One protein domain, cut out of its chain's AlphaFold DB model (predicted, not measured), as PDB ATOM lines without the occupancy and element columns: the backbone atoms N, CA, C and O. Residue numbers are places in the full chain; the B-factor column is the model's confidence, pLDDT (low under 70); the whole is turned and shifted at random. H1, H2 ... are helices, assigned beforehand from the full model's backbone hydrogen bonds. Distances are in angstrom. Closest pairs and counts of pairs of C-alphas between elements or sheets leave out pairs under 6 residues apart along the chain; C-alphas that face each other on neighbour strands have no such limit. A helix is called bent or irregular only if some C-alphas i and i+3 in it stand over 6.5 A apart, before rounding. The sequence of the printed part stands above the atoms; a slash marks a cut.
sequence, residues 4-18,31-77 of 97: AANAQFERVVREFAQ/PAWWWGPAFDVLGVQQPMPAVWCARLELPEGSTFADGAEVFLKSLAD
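This is residues 4 to 18 and 31 to 77 of the 97 residues of an uncharacterized protein of Bradyrhizobium lablabi (UniProt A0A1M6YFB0). Four helices make a compact, rounded cluster in which the two longest, H1 and H4, cross on opposite sides, with H2 and the short H3 set one to each side between them. The printed part has 62 residues, with four named helices in the order H1, H2, H3, H4 and no named strand; the class is all helix. The whole is compact, with a radius of gyration of the C-alphas of 10.2 A, and spans 26 by 21 by 19 A.

H1, residues 4 to 18, begins at C-alpha 4 at (38.658, 182.136, -3.110) and is 21.6 A long from first to last C-alpha. After the cut, H2 holds residues 32 to 41 and is 15.7 A long. H2 is neither bent nor irregular, but only just: C-alphas 33 and 36 are 6.3 A apart. H3, residues 50 to 56, is 9.9 A long and begins at C-alpha 50 at (38.119, 201.108, -6.443). H4, residues 64 to 76, is 18.4 A long and ends at C-alpha 76 at (37.403, 187.903, -28.249).

The packing is part aligned, part crossed: of four touching pairs, two are at a shallow tilt. H1 touches H2 at a steep tilt of 47 degrees, opposite ways; their closest C-alphas, of Phe 9 and Pro 37, are 5.4 A apart. H1 touches H3 at a steep tilt of 52 degrees, the same way, closest at the C-alphas of Ala 17 and Arg 55, 5.7 A. H1 and H4 are close but not clearly touching, with the C-alphas of Phe 16 and Phe 71 closest at 7.9 A. H2 touches H4 at a shallow tilt of 29 degrees, opposite ways, closest at the C-alphas of Ala 38 and Ala 68, 4.4 A. H3 and H4 only just touch, with 3 pairs of C-alphas within 8 A, and H4 does so with residues 67 to 70 alone; the C-alphas of Leu 56 and Gly 67 are closest, at 6.8 A. H2 and H3 are apart. Each O i to N i+4 pair is within hydrogen-bond range in H1 and H3, against 8 of 9 in H4 and 3 of 6 in H2, where 4 of 7 O i to N i+3 pairs are.

The C-alphas farthest apart are those of Ala 4 and Asp 77, 28.9 A. Residues 19 to 30 are not printed, and C-alphas 18 and 31 are 12.5 A apart across the cut. Of the links printed whole, H2 to H3 and H3 to H4 are short. The mean pLDDT of the printed part is 93.3, and no printed residue is under 70.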
ATOM      1  N   ALA A   4      37.759 182.684  -2.098       82.88
ATOM      2  CA  ALA A   4      38.658 182.136  -3.110       82.88
ATOM      3  C   ALA A   4      38.469 182.793  -4.491       82.88
ATOM      4  O   ALA A   4      39.458 183.145  -5.128       82.88
ATOM      5  N   ALA A   5      37.222 183.025  -4.920       84.38
ATOM      6  CA  ALA A   5      36.920 183.680  -6.196       84.38
ATOM      7  C   ALA A   5      37.432 185.129  -6.218       84.38
ATOM      8  O   ALA A   5      38.046 185.550  -7.193       84.38
ATOM      9  N   ASN A   6      37.290 185.862  -5.107       89.62
ATOM     10  CA  ASN A   6      37.845 187.214  -4.983       89.62
ATOM     11  C   ASN A   6      39.375 187.228  -5.104       89.62
ATOM     12  O   ASN A   6      39.917 188.081  -5.798       89.62
ATOM     13  N   ALA A   7      40.074 186.291  -4.453       91.56
ATOM     14  CA  ALA A   7      41.534 186.220  -4.516       91.56
ATOM     15  C   ALA A   7      42.041 185.866  -5.926       91.56
ATOM     16  O   ALA A   7      43.022 186.444  -6.398       91.56
ATOM     17  N   GLN A   8      41.358 184.947  -6.619       93.56
ATOM     18  CA  GLN A   8      41.673 184.610  -8.010       93.56
ATOM     19  C   GLN A   8      41.407 185.790  -8.948       93.56
ATOM     20  O   GLN A   8      42.254 186.121  -9.775       93.56
ATOM     21  N   PHE A   9      40.273 186.472  -8.781       94.75
ATOM     22  CA  PHE A   9      39.949 187.646  -9.580       94.75
ATOM     23  C   PHE A   9      40.951 188.781  -9.351       94.75
ATOM     24  O   PHE A   9      41.459 189.355 -10.311       94.75
ATOM     25  N   GLU A  10      41.326 189.049  -8.096       95.69
ATOM     26  CA  GLU A  10      42.359 190.033  -7.778       95.69
ATOM     27  C   GLU A  10      43.665 189.728  -8.512       95.69
ATOM     28  O   GLU A  10      44.239 190.622  -9.134       95.69
ATOM     29  N   ARG A  11      44.132 188.473  -8.455       95.62
ATOM     30  CA  ARG A  11      45.347 188.028  -9.147       95.62
ATOM     31  C   ARG A  11      45.272 188.368 -10.635       95.62
ATOM     32  O   ARG A  11      46.204 188.984 -11.149       95.62
ATOM     33  N   VAL A  12      44.163 188.033 -11.293       95.31
ATOM     34  CA  VAL A  12      43.959 188.322 -12.719       95.31
ATOM     35  C   VAL A  12      43.934 189.829 -12.994       95.31
ATOM     36  O   VAL A  12      44.594 190.271 -13.926       95.31
ATOM     37  N   VAL A  13      43.300 190.647 -12.146       96.94
ATOM     38  CA  VAL A  13      43.352 192.121 -12.257       96.94
ATOM     39  C   VAL A  13      44.794 192.639 -12.207       96.94
ATOM     40  O   VAL A  13      45.155 193.545 -12.962       96.94
ATOM     41  N   ARG A  14      45.642 192.086 -11.325       95.81
ATOM     42  CA  ARG A  14      47.055 192.495 -11.229       95.81
ATOM     43  C   ARG A  14      47.840 192.106 -12.477       95.81
ATOM     44  O   ARG A  14      48.558 192.946 -13.014       95.81
ATOM     45  N   GLU A  15      47.701 190.860 -12.920       94.81
ATOM     46  CA  GLU A  15      48.366 190.352 -14.125       94.81
ATOM     47  C   GLU A  15      47.959 191.140 -15.360       94.81
ATOM     48  O   GLU A  15      48.802 191.523 -16.164       94.81
ATOM     49  N   PHE A  16      46.668 191.424 -15.484       94.88
ATOM     50  CA  PHE A  16      46.128 192.170 -16.597       94.88
ATOM     51  C   PHE A  16      46.710 193.587 -16.666       94.88
ATOM     52  O   PHE A  16      47.139 194.024 -17.732       94.88
ATOM     53  N   ALA A  17      46.796 194.292 -15.533       94.81
ATOM     54  CA  ALA A  17      47.407 195.620 -15.492       94.81
ATOM     55  C   ALA A  17      48.894 195.584 -15.897       94.81
ATOM     56  O   ALA A  17      49.360 196.462 -16.620       94.81
ATOM     57  N   GLN A  18      49.634 194.554 -15.472       94.00
ATOM     58  CA  GLN A  18      51.033 194.357 -15.872       94.00
ATOM     59  C   GLN A  18      51.162 194.047 -17.368       94.00
ATOM     60  O   GLN A  18      52.029 194.601 -18.037       94.00
ATOM     61  N   PRO A  31      46.402 185.637 -22.026       88.88
ATOM     62  CA  PRO A  31      46.429 184.240 -21.648       88.88
ATOM     63  C   PRO A  31      45.029 183.673 -21.382       88.88
ATOM     64  O   PRO A  31      44.200 184.287 -20.707       88.88
ATOM     65  N   ALA A  32      44.800 182.428 -21.808       87.75
ATOM     66  CA  ALA A  32      43.543 181.714 -21.565       87.75
ATOM     67  C   ALA A  32      43.243 181.479 -20.072       87.75
ATOM     68  O   ALA A  32      42.083 181.319 -19.698       87.75
ATOM     69  N   TRP A  33      44.254 181.479 -19.188       90.19
ATOM     70  CA  TRP A  33      44.040 181.263 -17.747       90.19
ATOM     71  C   TRP A  33      43.263 182.397 -17.063       90.19
ATOM     72  O   TRP A  33      42.840 182.241 -15.918       90.19
ATOM     73  N   TRP A  34      43.022 183.518 -17.749       92.75
ATOM     74  CA  TRP A  34      42.101 184.552 -17.278       92.75
ATOM     75  C   TRP A  34      40.622 184.170 -17.422       92.75
ATOM     76  O   TRP A  34      39.795 184.725 -16.701       92.75
ATOM     77  N   TRP A  35      40.270 183.205 -18.286       89.88
ATOM     78  CA  TRP A  35      38.874 182.812 -18.514       89.88
ATOM     79  C   TRP A  35      38.180 182.284 -17.265       89.88
ATOM     80  O   TRP A  35      37.066 182.712 -16.988       89.88
ATOM     81  N   GLY A  36      38.815 181.384 -16.509       91.75
ATOM     82  CA  GLY A  36      38.192 180.765 -15.333       91.75
ATOM     83  C   GLY A  36      37.684 181.811 -14.331       91.75
ATOM     84  O   GLY A  36      36.476 181.913 -14.129       91.75
ATOM     85  N   PRO A  37      38.571 182.671 -13.792       93.75
ATOM     86  CA  PRO A  37      38.165 183.718 -12.857       93.75
ATOM     87  C   PRO A  37      37.196 184.750 -13.451       93.75
ATOM     88  O   PRO A  37      36.380 185.301 -12.715       93.75
ATOM     89  N   ALA A  38      37.263 185.024 -14.759       93.69
ATOM     90  CA  ALA A  38      36.306 185.910 -15.422       93.69
ATOM     91  C   ALA A  38      34.899 185.288 -15.466       93.69
ATOM     92  O   ALA A  38      33.926 185.944 -15.098       93.69
ATOM     93  N   PHE A  39      34.781 184.014 -15.852       93.62
ATOM     94  CA  PHE A  39      33.501 183.304 -15.875       93.62
ATOM     95  C   PHE A  39      32.906 183.118 -14.479       93.62
ATOM     96  O   PHE A  39      31.695 183.268 -14.324       93.62
ATOM     97  N   ASP A  40      33.741 182.886 -13.463       94.25
ATOM     98  CA  ASP A  40      33.301 182.761 -12.068       94.25
ATOM     99  C   ASP A  40      32.550 184.005 -11.564       94.25
ATOM    100  O   ASP A  40      31.725 183.902 -10.649       94.25
ATOM    101  N   VAL A  41      32.816 185.183 -12.147       94.00
ATOM    102  CA  VAL A  41      32.234 186.456 -11.698       94.00
ATOM    103  C   VAL A  41      31.420 187.201 -12.763       94.00
ATOM    104  O   VAL A  41      30.902 188.278 -12.476       94.00
ATOM    105  N   LEU A  42      31.229 186.622 -13.954       92.31
ATOM    106  CA  LEU A  42      30.562 187.266 -15.098       92.31
ATOM    107  C   LEU A  42      29.124 187.736 -14.797       92.31
ATOM    108  O   LEU A  42      28.640 188.687 -15.396       92.31
ATOM    109  N   GLY A  43      28.439 187.093 -13.847       93.06
ATOM    110  CA  GLY A  43      27.092 187.478 -13.403       93.06
ATOM    111  C   GLY A  43      27.048 188.311 -12.117       93.06
ATOM    112  O   GLY A  43      25.964 188.597 -11.607       93.06
ATOM    113  N   VAL A  44      28.194 188.662 -11.534       94.75
ATOM    114  CA  VAL A  44      28.257 189.255 -10.195       94.75
ATOM    115  C   VAL A  44      28.162 190.780 -10.268       94.75
ATOM    116  O   VAL A  44      29.133 191.474 -10.549       94.75
ATOM    117  N   GLN A  45      26.990 191.302  -9.909       95.94
ATOM    118  CA  GLN A  45      26.676 192.742  -9.888       95.94
ATOM    119  C   GLN A  45      27.202 193.485  -8.646       95.94
ATOM    120  O   GLN A  45      26.868 194.642  -8.403       95.94
ATOM    121  N   GLN A  46      27.997 192.818  -7.808       95.12
ATOM    122  CA  GLN A  46      28.615 193.461  -6.653       95.12
ATOM    123  C   GLN A  46      29.652 194.493  -7.137       95.12
ATOM    124  O   GLN A  46      30.419 194.171  -8.046       95.12
ATOM    125  N   PRO A  47      29.727 195.694  -6.537       96.50
ATOM    126  CA  PRO A  47      30.810 196.632  -6.814       96.50
ATOM    127  C   PRO A  47      32.167 196.031  -6.442       96.50
ATOM    128  O   PRO A  47      32.302 195.402  -5.385       96.50
ATOM    129  N   MET A  48      33.175 196.232  -7.286       95.81
ATOM    130  CA  MET A  48      34.547 195.841  -6.970       95.81
ATOM    131  C   MET A  48      35.288 196.969  -6.224       95.81
ATOM    132  O   MET A  48      34.887 198.133  -6.293       95.81
ATOM    133  N   PRO A  49      36.380 196.663  -5.500       96.38
ATOM    134  CA  PRO A  49      37.227 197.684  -4.891       96.38
ATOM    135  C   PRO A  49      37.721 198.721  -5.915       96.38
ATOM    136  O   PRO A  49      38.179 198.352  -6.995       96.38
ATOM    137  N   ALA A  50      37.731 200.007  -5.547       96.56
ATOM    138  CA  ALA A  50      38.119 201.108  -6.443       96.56
ATOM    139  C   ALA A  50      39.517 200.936  -7.073       96.56
ATOM    140  O   ALA A  50      39.740 201.275  -8.232       96.56
ATOM    141  N   VAL A  51      40.462 200.338  -6.338       96.88
ATOM    142  CA  VAL A  51      41.804 200.019  -6.854       96.88
ATOM    143  C   VAL A  51      41.776 199.004  -8.005       96.88
ATOM    144  O   VAL A  51      42.650 199.033  -8.869       96.88
ATOM    145  N   TRP A  52      40.788 198.107  -8.042       97.12
ATOM    146  CA  TRP A  52      40.605 197.170  -9.151       97.12
ATOM    147  C   TRP A  52      39.955 197.864 -10.343       97.12
ATOM    148  O   TRP A  52      40.467 197.707 -11.446       97.12
ATOM    149  N   CYS A  53      38.943 198.717 -10.118       97.50
ATOM    150  CA  CYS A  53      38.388 199.585 -11.164       97.50
ATOM    151  C   CYS A  53      39.498 200.381 -11.862       97.50
ATOM    152  O   CYS A  53      39.657 200.288 -13.076       97.50
ATOM    153  N   ALA A  54      40.340 201.072 -11.086       96.56
ATOM    154  CA  ALA A  54      41.437 201.877 -11.615       96.56
ATOM    155  C   ALA A  54      42.428 201.051 -12.455       96.56
ATOM    156  O   ALA A  54      42.834 201.479 -13.531       96.56
ATOM    157  N   ARG A  55      42.790 199.843 -12.002       96.25
ATOM    158  CA  ARG A  55      43.689 198.937 -12.745       96.25
ATOM    159  C   ARG A  55      43.085 198.406 -14.037       96.25
ATOM    160  O   ARG A  55      43.818 198.140 -14.984       96.25
ATOM    161  N   LEU A  56      41.768 198.250 -14.075       96.19
ATOM    162  CA  LEU A  56      41.044 197.840 -15.271       96.19
ATOM    163  C   LEU A  56      40.676 199.020 -16.178       96.19
ATOM    164  O   LEU A  56      40.179 198.771 -17.269       96.19
ATOM    165  N   GLU A  57      41.004 200.261 -15.793       96.25
ATOM    166  CA  GLU A  57      40.560 201.498 -16.463       96.25
ATOM    167  C   GLU A  57      39.028 201.605 -16.549       96.25
ATOM    168  O   GLU A  57      38.461 202.082 -17.528       96.25
ATOM    169  N   LEU A  58      38.352 201.152 -15.494       97.00
ATOM    170  CA  LEU A  58      36.907 201.243 -15.336       97.00
ATOM    171  C   LEU A  58      36.532 202.363 -14.352       97.00
ATOM    172  O   LEU A  58      37.315 202.668 -13.445       97.00
ATOM    173  N   PRO A  59      35.332 202.956 -14.488       97.38
ATOM    174  CA  PRO A  59      34.808 203.896 -13.506       97.38
ATOM    175  C   PRO A  59      34.780 203.318 -12.085       97.38
ATOM    176  O   PRO A  59      34.589 202.118 -11.864       97.38
ATOM    177  N   GLU A  60      34.943 204.186 -11.088       96.31
ATOM    178  CA  GLU A  60      34.716 203.793  -9.699       96.31
ATOM    179  C   GLU A  60      33.262 203.330  -9.514       96.31
ATOM    180  O   GLU A  60      32.332 203.930 -10.053       96.31
ATOM    181  N   GLY A  61      33.069 202.241  -8.768       96.25
ATOM    182  CA  GLY A  61      31.754 201.628  -8.572       96.25
ATOM    183  C   GLY A  61      31.373 200.581  -9.622       96.25
ATOM    184  O   GLY A  61      30.344 199.929  -9.451       96.25
ATOM    185  N   SER A  62      32.201 200.363 -10.654       97.88
ATOM    186  CA  SER A  62      32.041 199.222 -11.560       97.88
ATOM    187  C   SER A  62      31.996 197.889 -10.812       97.88
ATOM    188  O   SER A  62      32.564 197.710  -9.731       97.88
ATOM    189  N   THR A  63      31.294 196.938 -11.408       97.75
ATOM    190  CA  THR A  63      31.012 195.629 -10.832       97.75
ATOM    191  C   THR A  63      32.071 194.595 -11.204       97.75
ATOM    192  O   THR A  63      32.895 194.793 -12.097       97.75
ATOM    193  N   PHE A  64      32.035 193.446 -10.532       96.06
ATOM    194  CA  PHE A  64      32.828 192.291 -10.950       96.06
ATOM    195  C   PHE A  64      32.479 191.816 -12.367       96.06
ATOM    196  O   PHE A  64      33.385 191.430 -13.102       96.06
ATOM    197  N   ALA A  65      31.203 191.886 -12.759       96.75
ATOM    198  CA  ALA A  65      30.766 191.584 -14.119       96.75
ATOM    199  C   ALA A  65      31.433 192.515 -15.149       96.75
ATOM    200  O   ALA A  65      32.002 192.026 -16.124       96.75
ATOM    201  N   ASP A  66      31.473 193.828 -14.884       97.69
ATOM    202  CA  ASP A  66      32.165 194.796 -15.753       97.69
ATOM    203  C   ASP A  66      33.656 194.459 -15.891       97.69
ATOM    204  O   ASP A  66      34.228 194.514 -16.981       97.69
ATOM    205  N   GLY A  67      34.300 194.069 -14.786       96.25
ATOM    206  CA  GLY A  67      35.699 193.653 -14.806       96.25
ATOM    207  C   GLY A  67      35.936 192.345 -15.569       96.25
ATOM    208  O   GLY A  67      36.910 192.242 -16.313       96.25
ATOM    209  N   ALA A  68      35.041 191.361 -15.442       95.75
ATOM    210  CA  ALA A  68      35.106 190.119 -16.213       95.75
ATOM    211  C   ALA A  68      34.985 190.373 -17.719       95.75
ATOM    212  O   ALA A  68      35.730 189.778 -18.502       95.75
ATOM    213  N   GLU A  69      34.109 191.292 -18.132       95.88
ATOM    214  CA  GLU A  69      33.988 191.669 -19.539       95.88
ATOM    215  C   GLU A  69      35.293 192.218 -20.121       95.88
ATOM    216  O   GLU A  69      35.585 191.939 -21.281       95.88
ATOM    217  N   VAL A  70      36.100 192.959 -19.352       95.06
ATOM    218  CA  VAL A  70      37.404 193.466 -19.822       95.06
ATOM    219  C   VAL A  70      38.322 192.314 -20.234       95.06
ATOM    220  O   VAL A  70      38.947 192.365 -21.299       95.06
ATOM    221  N   PHE A  71      38.379 191.250 -19.431       92.75
ATOM    222  CA  PHE A  71      39.187 190.071 -19.744       92.75
ATOM    223  C   PHE A  71      38.643 189.335 -20.966       92.75
ATOM    224  O   PHE A  71      39.401 189.039 -21.888       92.75
ATOM    225  N   LEU A  72      37.331 189.096 -21.013       91.06
ATOM    226  CA  LEU A  72      36.693 188.386 -22.122       91.06
ATOM    227  C   LEU A  72      36.824 189.148 -23.448       91.06
ATOM    228  O   LEU A  72      37.150 188.542 -24.464       91.06
ATOM    229  N   LYS A  73      36.661 190.477 -23.438       90.94
ATOM    230  CA  LYS A  73      36.871 191.342 -24.612       90.94
ATOM    231  C   LYS A  73      38.313 191.294 -25.102       90.94
ATOM    232  O   LYS A  73      38.538 191.223 -26.301       90.94
ATOM    233  N   SER A  74      39.280 191.250 -24.185       85.56
ATOM    234  CA  SER A  74      40.698 191.136 -24.553       85.56
ATOM    235  C   SER A  74      41.021 189.820 -25.269       85.56
ATOM    236  O   SER A  74      42.042 189.742 -25.944       85.56
ATOM    237  N   LEU A  75      40.160 188.804 -25.141       78.88
ATOM    238  CA  LEU A  75      40.309 187.473 -25.736       78.88
ATOM    239  C   LEU A  75      39.441 187.269 -26.990       78.88
ATOM    240  O   LEU A  75      39.712 186.346 -27.752       78.88
ATOM    241  N   ALA A  76      38.423 188.107 -27.216       77.12
ATOM    242  CA  ALA A  76      37.403 187.903 -28.249       77.12
ATOM    243  C   ALA A  76      37.967 187.853 -29.680       77.12
ATOM    244  O   ALA A  76      37.466 187.090 -30.503       77.12
ATOM    245  N   ASP A  77      39.037 188.603 -29.947       70.94
ATOM    246  CA  ASP A  77      39.649 188.702 -31.276       70.94
ATOM    247  C   ASP A  77      40.939 187.869 -31.417       70.94
ATOM    248  O   ASP A  77      41.655 187.975 -32.415       70.94
TER     249      ASP A  77